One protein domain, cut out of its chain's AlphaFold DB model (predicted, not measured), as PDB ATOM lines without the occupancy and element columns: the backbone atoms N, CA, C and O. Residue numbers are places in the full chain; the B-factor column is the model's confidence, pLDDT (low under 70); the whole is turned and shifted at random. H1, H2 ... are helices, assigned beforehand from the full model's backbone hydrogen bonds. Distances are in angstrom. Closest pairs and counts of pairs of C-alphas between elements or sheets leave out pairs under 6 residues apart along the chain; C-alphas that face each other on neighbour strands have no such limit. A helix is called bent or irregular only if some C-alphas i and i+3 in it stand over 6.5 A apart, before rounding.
ATOM      1  N   ALA A  29     284.695 231.890 374.978       72.06
ATOM      2  CA  ALA A  29     283.463 231.863 374.188       72.06
ATOM      3  C   ALA A  29     282.198 232.192 375.004       72.06
ATOM      4  O   ALA A  29     281.222 232.680 374.449       72.06
ATOM      5  N   HIS A  30     282.210 231.943 376.317       76.88
ATOM      6  CA  HIS A  30     281.041 232.108 377.191       76.88
ATOM      7  C   HIS A  30     281.089 233.345 378.100       76.88
ATOM      8  O   HIS A  30     280.229 233.493 378.961       76.88
ATOM      9  N   VAL A  31     282.087 234.214 377.951       82.00
ATOM     10  CA  VAL A  31     282.181 235.471 378.717       82.00
ATOM     11  C   VAL A  31     281.392 236.557 377.969       82.00
ATOM     12  O   VAL A  31     281.306 236.489 376.756       82.00
ATOM     13  N   ASP A  32     280.809 237.582 378.589       83.31
ATOM     14  CA  ASP A  32     280.326 238.765 377.836       83.31
ATOM     15  C   ASP A  32     281.490 239.768 377.702       83.31
ATOM     16  O   ASP A  32     282.200 239.993 378.684       83.31
ATOM     17  N   PRO A  33     281.796 240.334 376.512       80.56
ATOM     18  CA  PRO A  33     282.914 241.273 376.365       80.56
ATOM     19  C   PRO A  33     282.818 242.463 377.323       80.56
ATOM     20  O   PRO A  33     283.836 242.951 377.809       80.56
ATOM     21  N   ARG A  34     281.592 242.873 377.656       81.31
ATOM     22  CA  ARG A  34     281.302 243.944 378.611       81.31
ATOM     23  C   ARG A  34     281.575 243.540 380.056       81.31
ATOM     24  O   ARG A  34     281.840 244.406 380.878       81.31
ATOM     25  N   GLU A  35     281.528 242.251 380.372       87.44
ATOM     26  CA  GLU A  35     281.851 241.733 381.707       87.44
ATOM     27  C   GLU A  35     283.352 241.483 381.885       87.44
ATOM     28  O   GLU A  35     283.843 241.466 383.014       87.44
ATOM     29  N   LEU A  36     284.106 241.343 380.786       90.81
ATOM     30  CA  LEU A  36     285.539 241.050 380.834       90.81
ATOM     31  C   LEU A  36     286.325 242.111 381.611       90.81
ATOM     32  O   LEU A  36     287.256 241.762 382.332       90.81
ATOM     33  N   ILE A  37     285.939 243.386 381.504       93.88
ATOM     34  CA  ILE A  37     286.597 244.470 382.243       93.88
ATOM     35  C   ILE A  37     286.501 244.270 383.762       93.88
ATOM     36  O   ILE A  37     287.448 244.578 384.476       93.88
ATOM     37  N   GLY A  38     285.421 243.658 384.258       93.00
ATOM     38  CA  GLY A  38     285.237 243.362 385.680       93.00
ATOM     39  C   GLY A  38     286.237 242.343 386.237       93.00
ATOM     40  O   GLY A  38     286.482 242.327 387.439       93.00
ATOM     41  N   ALA A  39     286.863 241.530 385.378       92.12
ATOM     42  CA  ALA A  39     287.952 240.631 385.772       92.12
ATOM     43  C   ALA A  39     289.304 241.358 385.940       92.12
ATOM     44  O   ALA A  39     290.259 240.777 386.455       92.12
ATOM     45  N   PHE A  40     289.385 242.620 385.513       94.81
ATOM     46  CA  PHE A  40     290.545 243.497 385.637       94.81
ATOM     47  C   PHE A  40     290.195 244.651 386.575       94.81
ATOM     48  O   PHE A  40     289.986 245.769 386.123       94.81
ATOM     49  N   GLU A  41     290.097 244.384 387.880       94.38
ATOM     50  CA  GLU A  41     289.639 245.368 388.878       94.38
ATOM     51  C   GLU A  41     290.406 246.702 388.812       94.38
ATOM     52  O   GLU A  41     289.807 247.774 388.863       94.38
ATOM     53  N   ASP A  42     291.720 246.638 388.602       94.75
ATOM     54  CA  ASP A  42     292.598 247.798 388.432       94.75
ATOM     55  C   ASP A  42     292.285 248.634 387.183       94.75
ATOM     56  O   ASP A  42     292.486 249.845 387.188       94.75
ATOM     57  N   LEU A  43     291.773 248.007 386.121       97.12
ATOM     58  CA  LEU A  43     291.317 248.696 384.914       97.12
ATOM     59  C   LEU A  43     289.864 249.155 385.048       97.12
ATOM     60  O   LEU A  43     289.537 250.266 384.642       97.12
ATOM     61  N   ALA A  44     288.998 248.341 385.653       96.25
ATOM     62  CA  ALA A  44     287.576 248.622 385.826       96.25
ATOM     63  C   ALA A  44     287.336 249.955 386.544       96.25
ATOM     64  O   ALA A  44     286.492 250.744 386.116       96.25
ATOM     65  N   VAL A  45     288.128 250.254 387.577       96.44
ATOM     66  CA  VAL A  45     288.042 251.535 388.295       96.44
ATOM     67  C   VAL A  45     288.381 252.741 387.419       96.44
ATOM     68  O   VAL A  45     287.854 253.818 387.661       96.44
ATOM     69  N   LEU A  46     289.221 252.576 386.394       96.44
ATOM     70  CA  LEU A  46     289.590 253.645 385.461       96.44
ATOM     71  C   LEU A  46     288.507 253.860 384.398       96.44
ATOM     72  O   LEU A  46     288.332 254.968 383.909       96.44
ATOM     73  N   THR A  47     287.753 252.813 384.055       95.94
ATOM     74  CA  THR A  47     286.706 252.877 383.021       95.94
ATOM     75  C   THR A  47     285.427 253.591 383.448       95.94
ATOM     76  O   THR A  47     284.561 253.835 382.611       95.94
ATOM     77  N   VAL A  48     285.290 253.964 384.724       94.00
ATOM     78  CA  VAL A  48     284.115 254.704 385.223       94.00
ATOM     79  C   VAL A  48     283.951 256.067 384.548       94.00
ATOM     80  O   VAL A  48     282.827 256.550 384.420       94.00
ATOM     81  N   ASP A  49     285.061 256.646 384.086       93.44
ATOM     82  CA  ASP A  49     285.115 257.939 383.404       93.44
ATOM     83  C   ASP A  49     284.962 257.814 381.876       93.44
ATOM     84  O   ASP A  49     284.965 258.817 381.164       93.44
ATOM     85  N   CYS A  50     284.804 256.596 381.346       96.44
ATOM     86  CA  CYS A  50     284.603 256.390 379.916       96.44
ATOM     87  C   CYS A  50     283.242 256.925 379.434       96.44
ATOM     88  O   CYS A  50     282.238 256.878 380.158       96.44
ATOM     89  N   PRO A  51     283.149 257.339 378.156       94.31
ATOM     90  CA  PRO A  51     281.871 257.644 377.538       94.31
ATOM     91  C   PRO A  51     280.960 256.411 377.523       94.31
ATOM     92  O   PRO A  51     281.396 255.256 377.476       94.31
ATOM     93  N   ARG A  52     279.645 256.651 377.524       91.62
ATOM     94  CA  ARG A  52     278.665 255.565 377.413       91.62
ATOM     95  C   ARG A  52     278.873 254.803 376.106       91.62
ATOM     96  O   ARG A  52     278.854 255.403 375.038       91.62
ATOM     97  N   GLY A  53     278.969 253.479 376.205       89.81
ATOM     98  CA  GLY A  53     279.170 252.605 375.049       89.81
ATOM     99  C   GLY A  53     280.635 252.357 374.688       89.81
ATOM    100  O   GLY A  53     280.869 251.640 373.721       89.81
ATOM    101  N   CYS A  54     281.585 252.885 375.468       94.19
ATOM    102  CA  CYS A  54     283.005 252.591 375.314       94.19
ATOM    103  C   CYS A  54     283.260 251.077 375.345       94.19
ATOM    104  O   CYS A  54     282.841 250.396 376.283       94.19
ATOM    105  N   THR A  55     283.937 250.547 374.326       92.88
ATOM    106  CA  THR A  55     284.266 249.110 374.254       92.88
ATOM    107  C   THR A  55     285.617 248.762 374.878       92.88
ATOM    108  O   THR A  55     285.939 247.586 375.037       92.88
ATOM    109  N   HIS A  56     286.415 249.778 375.224       95.06
ATOM    110  CA  HIS A  56     287.794 249.655 375.711       95.06
ATOM    111  C   HIS A  56     288.764 248.972 374.721       95.06
ATOM    112  O   HIS A  56     289.887 248.607 375.092       95.06
ATOM    113  N   GLY A  57     288.357 248.823 373.456       93.62
ATOM    114  CA  GLY A  57     289.182 248.299 372.370       93.62
ATOM    115  C   GLY A  57     290.376 249.196 372.021       93.62
ATOM    116  O   GLY A  57     290.573 250.259 372.608       93.62
ATOM    117  N   GLU A  58     291.205 248.746 371.072       90.06
ATOM    118  CA  GLU A  58     292.403 249.487 370.630       90.06
ATOM    119  C   GLU A  58     292.083 250.827 369.960       90.06
ATOM    120  O   GLU A  58     292.859 251.768 370.085       90.06
ATOM    121  N   VAL A  59     290.959 250.915 369.247       87.25
ATOM    122  CA  VAL A  59     290.547 252.121 368.518       87.25
ATOM    123  C   VAL A  59     289.247 252.630 369.123       87.25
ATOM    124  O   VAL A  59     288.177 252.483 368.539       87.25
ATOM    125  N   GLU A  60     289.345 253.194 370.324       90.38
ATOM    126  CA  GLU A  60     288.197 253.694 371.074       90.38
ATOM    127  C   GLU A  60     288.419 255.172 371.436       90.38
ATOM    128  O   GLU A  60     289.360 255.486 372.168       90.38
ATOM    129  N   PRO A  61     287.606 256.105 370.911       91.06
ATOM    130  CA  PRO A  61     287.774 257.519 371.218       91.06
ATOM    131  C   PRO A  61     287.455 257.790 372.692       91.06
ATOM    132  O   PRO A  61     286.497 257.240 373.235       91.06
ATOM    133  N   GLU A  62     288.245 258.665 373.319       93.75
ATOM    134  CA  GLU A  62     288.010 259.145 374.694       93.75
ATOM    135  C   GLU A  62     287.951 258.006 375.735       93.75
ATOM    136  O   GLU A  62     287.252 258.082 376.745       93.75
ATOM    137  N   CYS A  63     288.668 256.906 375.485       97.06
ATOM    138  CA  CYS A  63     288.763 255.812 376.436       97.06
ATOM    139  C   CYS A  63     289.664 256.213 377.612       97.06
ATOM    140  O   CYS A  63     290.865 256.416 377.446       97.06
ATOM    141  N   ALA A  64     289.110 256.210 378.825       97.31
ATOM    142  CA  ALA A  64     289.841 256.545 380.046       97.31
ATOM    143  C   ALA A  64     291.051 255.626 380.323       97.31
ATOM    144  O   ALA A  64     291.939 255.996 381.092       97.31
ATOM    145  N   LEU A  65     291.122 254.440 379.699       97.19
ATOM    146  CA  LEU A  65     292.319 253.593 379.747       97.19
ATOM    147  C   LEU A  65     293.488 254.195 378.963       97.19
ATOM    148  O   LEU A  65     294.625 254.076 379.407       97.19
ATOM    149  N   ASP A  66     293.225 254.839 377.826       97.00
ATOM    150  CA  ASP A  66     294.269 255.496 377.040       97.00
ATOM    151  C   ASP A  66     294.788 256.738 377.774       97.00
ATOM    152  O   ASP A  66     296.001 256.927 377.876       97.00
ATOM    153  N   ASP A  67     293.889 257.504 378.398       96.25
ATOM    154  CA  ASP A  67     294.260 258.622 379.273       96.25
ATOM    155  C   ASP A  67     295.076 258.139 380.479       96.25
ATOM    156  O   ASP A  67     296.109 258.710 380.819       96.25
ATOM    157  N   ALA A  68     294.665 257.037 381.115       96.81
ATOM    158  CA  ALA A  68     295.385 256.474 382.253       96.81
ATOM    159  C   ALA A  68     296.788 255.976 381.885       96.81
ATOM    160  O   ALA A  68     297.702 256.084 382.706       96.81
ATOM    161  N   VAL A  69     296.975 255.456 380.669       97.31
ATOM    162  CA  VAL A  69     298.302 255.103 380.149       97.31
ATOM    163  C   VAL A  69     299.126 256.363 379.890       97.31
ATOM    164  O   VAL A  69     300.291 256.411 380.284       97.31
ATOM    165  N   ALA A  70     298.540 257.394 379.276       96.31
ATOM    166  CA  ALA A  70     299.226 258.659 379.008       96.31
ATOM    167  C   ALA A  70     299.675 259.371 380.299       96.31
ATOM    168  O   ALA A  70     300.775 259.921 380.350       96.31
ATOM    169  N   ASP A  71     298.862 259.297 381.353       96.31
ATOM    170  CA  ASP A  71     299.140 259.874 382.672       96.31
ATOM    171  C   ASP A  71     300.074 259.008 383.543       96.31
ATOM    172  O   ASP A  71     300.443 259.414 384.647       96.31
ATOM    173  N   GLY A  72     300.422 257.792 383.103       96.69
ATOM    174  CA  GLY A  72     301.219 256.839 383.884       96.69
ATOM    175  C   GLY A  72     300.491 256.247 385.099       96.69
ATOM    176  O   GLY A  72     301.131 255.735 386.015       96.69
ATOM    177  N   ARG A  73     299.154 256.309 385.129       96.38
ATOM    178  CA  ARG A  73     298.315 255.695 386.175       96.38
ATOM    179  C   ARG A  73     298.233 254.175 386.032       96.38
ATOM    180  O   ARG A  73     297.962 253.487 387.014       96.38
ATOM    181  N   VAL A  74     298.466 253.658 384.825       97.25
ATOM    182  CA  VAL A  74     298.531 252.225 384.535       97.25
ATOM    183  C   VAL A  74     299.584 251.926 383.473       97.25
ATOM    184  O   VAL A  74     299.786 252.696 382.537       97.25
ATOM    185  N   GLU A  75     300.241 250.777 383.603       97.75
ATOM    186  CA  GLU A  75     301.212 250.302 382.620       97.75
ATOM    187  C   GLU A  75     300.540 249.965 381.283       97.75
ATOM    188  O   GLU A  75     299.542 249.237 381.231       97.75
ATOM    189  N   ALA A  76     301.134 250.413 380.174       96.81
ATOM    190  CA  ALA A  76     300.619 250.141 378.831       96.81
ATOM    191  C   ALA A  76     300.474 248.633 378.552       96.81
ATOM    192  O   ALA A  76     299.502 248.195 377.933       96.81
ATOM    193  N   GLU A  77     301.402 247.814 379.056       96.94
ATOM    194  CA  GLU A  77     301.356 246.356 378.910       96.94
ATOM    195  C   GLU A  77     300.118 245.732 379.566       96.94
ATOM    196  O   GLU A  77     299.588 244.735 379.065       96.94
ATOM    197  N   ARG A  78     299.627 246.329 380.661       96.50
ATOM    198  CA  ARG A  78     298.432 245.863 381.368       96.50
ATOM    199  C   ARG A  78     297.181 246.087 380.524       96.50
ATOM    200  O   ARG A  78     296.419 245.141 380.320       96.50
ATOM    201  N   VAL A  79     297.022 247.286 379.960       97.31
ATOM    202  CA  VAL A  79     295.914 247.615 379.042       97.31
ATOM    203  C   VAL A  79     295.991 246.772 377.766       97.31
ATOM    204  O   VAL A  79     294.983 246.220 377.324       97.31
ATOM    205  N   GLN A  80     297.188 246.574 377.210       96.19
ATOM    206  CA  GLN A  80     297.381 245.685 376.060       96.19
ATOM    207  C   GLN A  80     297.020 244.231 376.379       96.19
ATOM    208  O   GLN A  80     296.461 243.543 375.531       96.19
ATOM    209  N   SER A  81     297.316 243.738 377.584       94.62
ATOM    210  CA  SER A  81     296.932 242.383 377.997       94.62
ATOM    211  C   SER A  81     295.418 242.191 377.994       94.62
ATOM    212  O   SER A  81     294.922 241.214 377.432       94.62
ATOM    213  N   PHE A  82     294.689 243.164 378.541       95.12
ATOM    214  CA  PHE A  82     293.230 243.195 378.488       95.12
ATOM    215  C   PHE A  82     292.712 243.232 377.039       95.12
ATOM    216  O   PHE A  82     291.916 242.376 376.656       95.12
ATOM    217  N   ARG A  83     293.221 244.143 376.200       94.38
ATOM    218  CA  ARG A  83     292.805 244.270 374.789       94.38
ATOM    219  C   ARG A  83     293.092 243.006 373.973       94.38
ATOM    220  O   ARG A  83     292.248 242.577 373.195       94.38
ATOM    221  N   ARG A  84     294.225 242.333 374.211       91.50
ATOM    222  CA  ARG A  84     294.526 241.027 373.595       91.50
ATOM    223  C   ARG A  84     293.489 239.970 373.958       91.50
ATOM    224  O   ARG A  84     293.096 239.190 373.093       91.50
ATOM    225  N   LEU A  85     293.055 239.927 375.219       90.06
ATOM    226  CA  LEU A  85     292.008 239.000 375.643       90.06
ATOM    227  C   LEU A  85     290.673 239.351 374.998       90.06
ATOM    228  O   LEU A  85     290.028 238.440 374.491       90.06
ATOM    229  N   LEU A  86     290.320 240.636 374.935       89.69
ATOM    230  CA  LEU A  86     289.113 241.129 374.272       89.69
ATOM    231  C   LEU A  86     289.056 240.681 372.798       89.69
ATOM    232  O   LEU A  86     288.083 240.053 372.395       89.69
ATOM    233  N   THR A  87     290.135 240.875 372.032       86.81
ATOM    234  CA  THR A  87     290.225 240.472 370.613       86.81
ATOM    235  C   THR A  87     290.341 238.958 370.410       86.81
ATOM    236  O   THR A  87     289.880 238.424 369.402       86.81
ATOM    237  N   SER A  88     290.940 238.216 371.351       80.31
ATOM    238  CA  SER A  88     291.052 236.748 371.242       80.31
ATOM    239  C   SER A  88     289.693 236.037 371.186       80.31
ATOM    240  O   SER A  88     289.611 234.895 370.731       80.31
ATOM    241  N   ARG A  89     288.629 236.731 371.601       69.31
ATOM    242  CA  ARG A  89     287.243 236.266 371.547       69.31
ATOM    243  C   ARG A  89     286.677 236.287 370.135       69.31
ATOM    244  O   ARG A  89     286.172 235.258 369.697       69.31
ATOM    245  N   ASP A  90     286.879 237.387 369.410       58.12
ATOM    246  CA  ASP A  90     286.401 237.559 368.029       58.12
ATOM    247  C   ASP A  90     286.951 236.479 367.091       58.12
ATOM    248  O   ASP A  90     286.298 236.057 366.141       58.12
ATOM    249  N   ARG A  91     288.151 235.961 367.381       54.44
ATOM    250  CA  ARG A  91     288.788 234.920 366.562       54.44
ATOM    251  C   ARG A  91     288.163 233.527 366.718       54.44
ATOM    252  O   ARG A  91     288.576 232.616 366.011       54.44
ATOM    253  N   THR A  92     287.216 233.346 367.641       52.22
ATOM    254  CA  THR A  92     286.536 232.057 367.878       52.22
ATOM    255  C   THR A  92     285.119 232.023 367.279       52.22
ATOM    256  O   THR A  92     284.568 230.943 367.119       52.22
TER     257      THR A  92
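What this domain is: This is residues 29 to 92 of the 95 residues of the protein "Ribosome small subunit-dependent GTPase A" of Nocardioidaceae bacterium (UniProt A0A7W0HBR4). One long helix, H4, runs along the domain as its longest part, and the three short helices H1, H2 and H3 lie with a long loop, residues 45 to 63, over the side of it. H3 meets the first turns of H4 in a V, and H1 comes near the later part of H4; the first and last printed residues, Ala 29 and Thr 92, lie near each other, their C-alphas 7.0 A apart. The printed part has 64 residues with four named helices, in the order H1, H2, H3, H4, and no named strand; the class is all helix. It is compact, with a radius of gyration of the C-alphas of 11.2 A, and its C-alphas span 34 by 24 by 21 A.

How they stand to each other: The longest helix is H4, residues 76 to 90. With its residues 76 to 79 alone it only just touches H3, residues 64 to 70, with 3 pairs of C-alphas within 8 A. The closest C-alphas of the two are those of Val 69 and Ala 76, 5.6 A apart. H3 and H4 form a helical hairpin, running opposite ways at a steep tilt of 41 degrees. With residues 82 to 86 alone H4 only just touches H1, residues 33 to 39, again with 3 pairs within 8 A; the closest C-alphas are those of Pro 33 and Leu 86, 6.5 A apart. H1 and H4 run opposite ways at a steep tilt of 40 degrees. H2, residues 41 to 44, and H1 only just touch, with 3 pairs within 8 A, and only at the corner by their link; the closest C-alphas, of Ile 37 and Ala 44, are 5.6 A apart. H2 is close to H4 but not clearly touching it, with the C-alphas of Leu 43 and Val 79 closest at 7.5 A. H1 and H3 are apart. Every O i to N i+4 pair is within hydrogen-bond range in H3; in H4 it is 9 of 11, in H1 0 of 3 with 3 of 4 O i to N i+3 pairs within range, and H2 is too short for an i+4 pair.

Where its parts are: H4 is 21.8 A long, from C-alpha 76 at (300.619, 250.141, 378.831) to C-alpha 90 at (286.401, 237.559, 368.029). H1 is 10.7 A long and begins with C-alpha 33 at (282.914, 241.273, 376.365). H1 is neither bent nor irregular, but only just: C-alphas 34 and 37 are 6.4 A apart. H3 is 9.7 A and H2 4.9 A long.

The domain as a whole: The C-alphas farthest apart, of Asp 71 and Thr 92, are 33.9 A apart, while those of Ala 29 and Thr 92 are 7.0 A apart. The printed part has no cut. The link from H2 to H3 is long, with 19 residues; those from H1 to H2 and from H3 to H4 are tight. The mean pLDDT of the printed part is 90.4, and residues 89 to 92 are under 70.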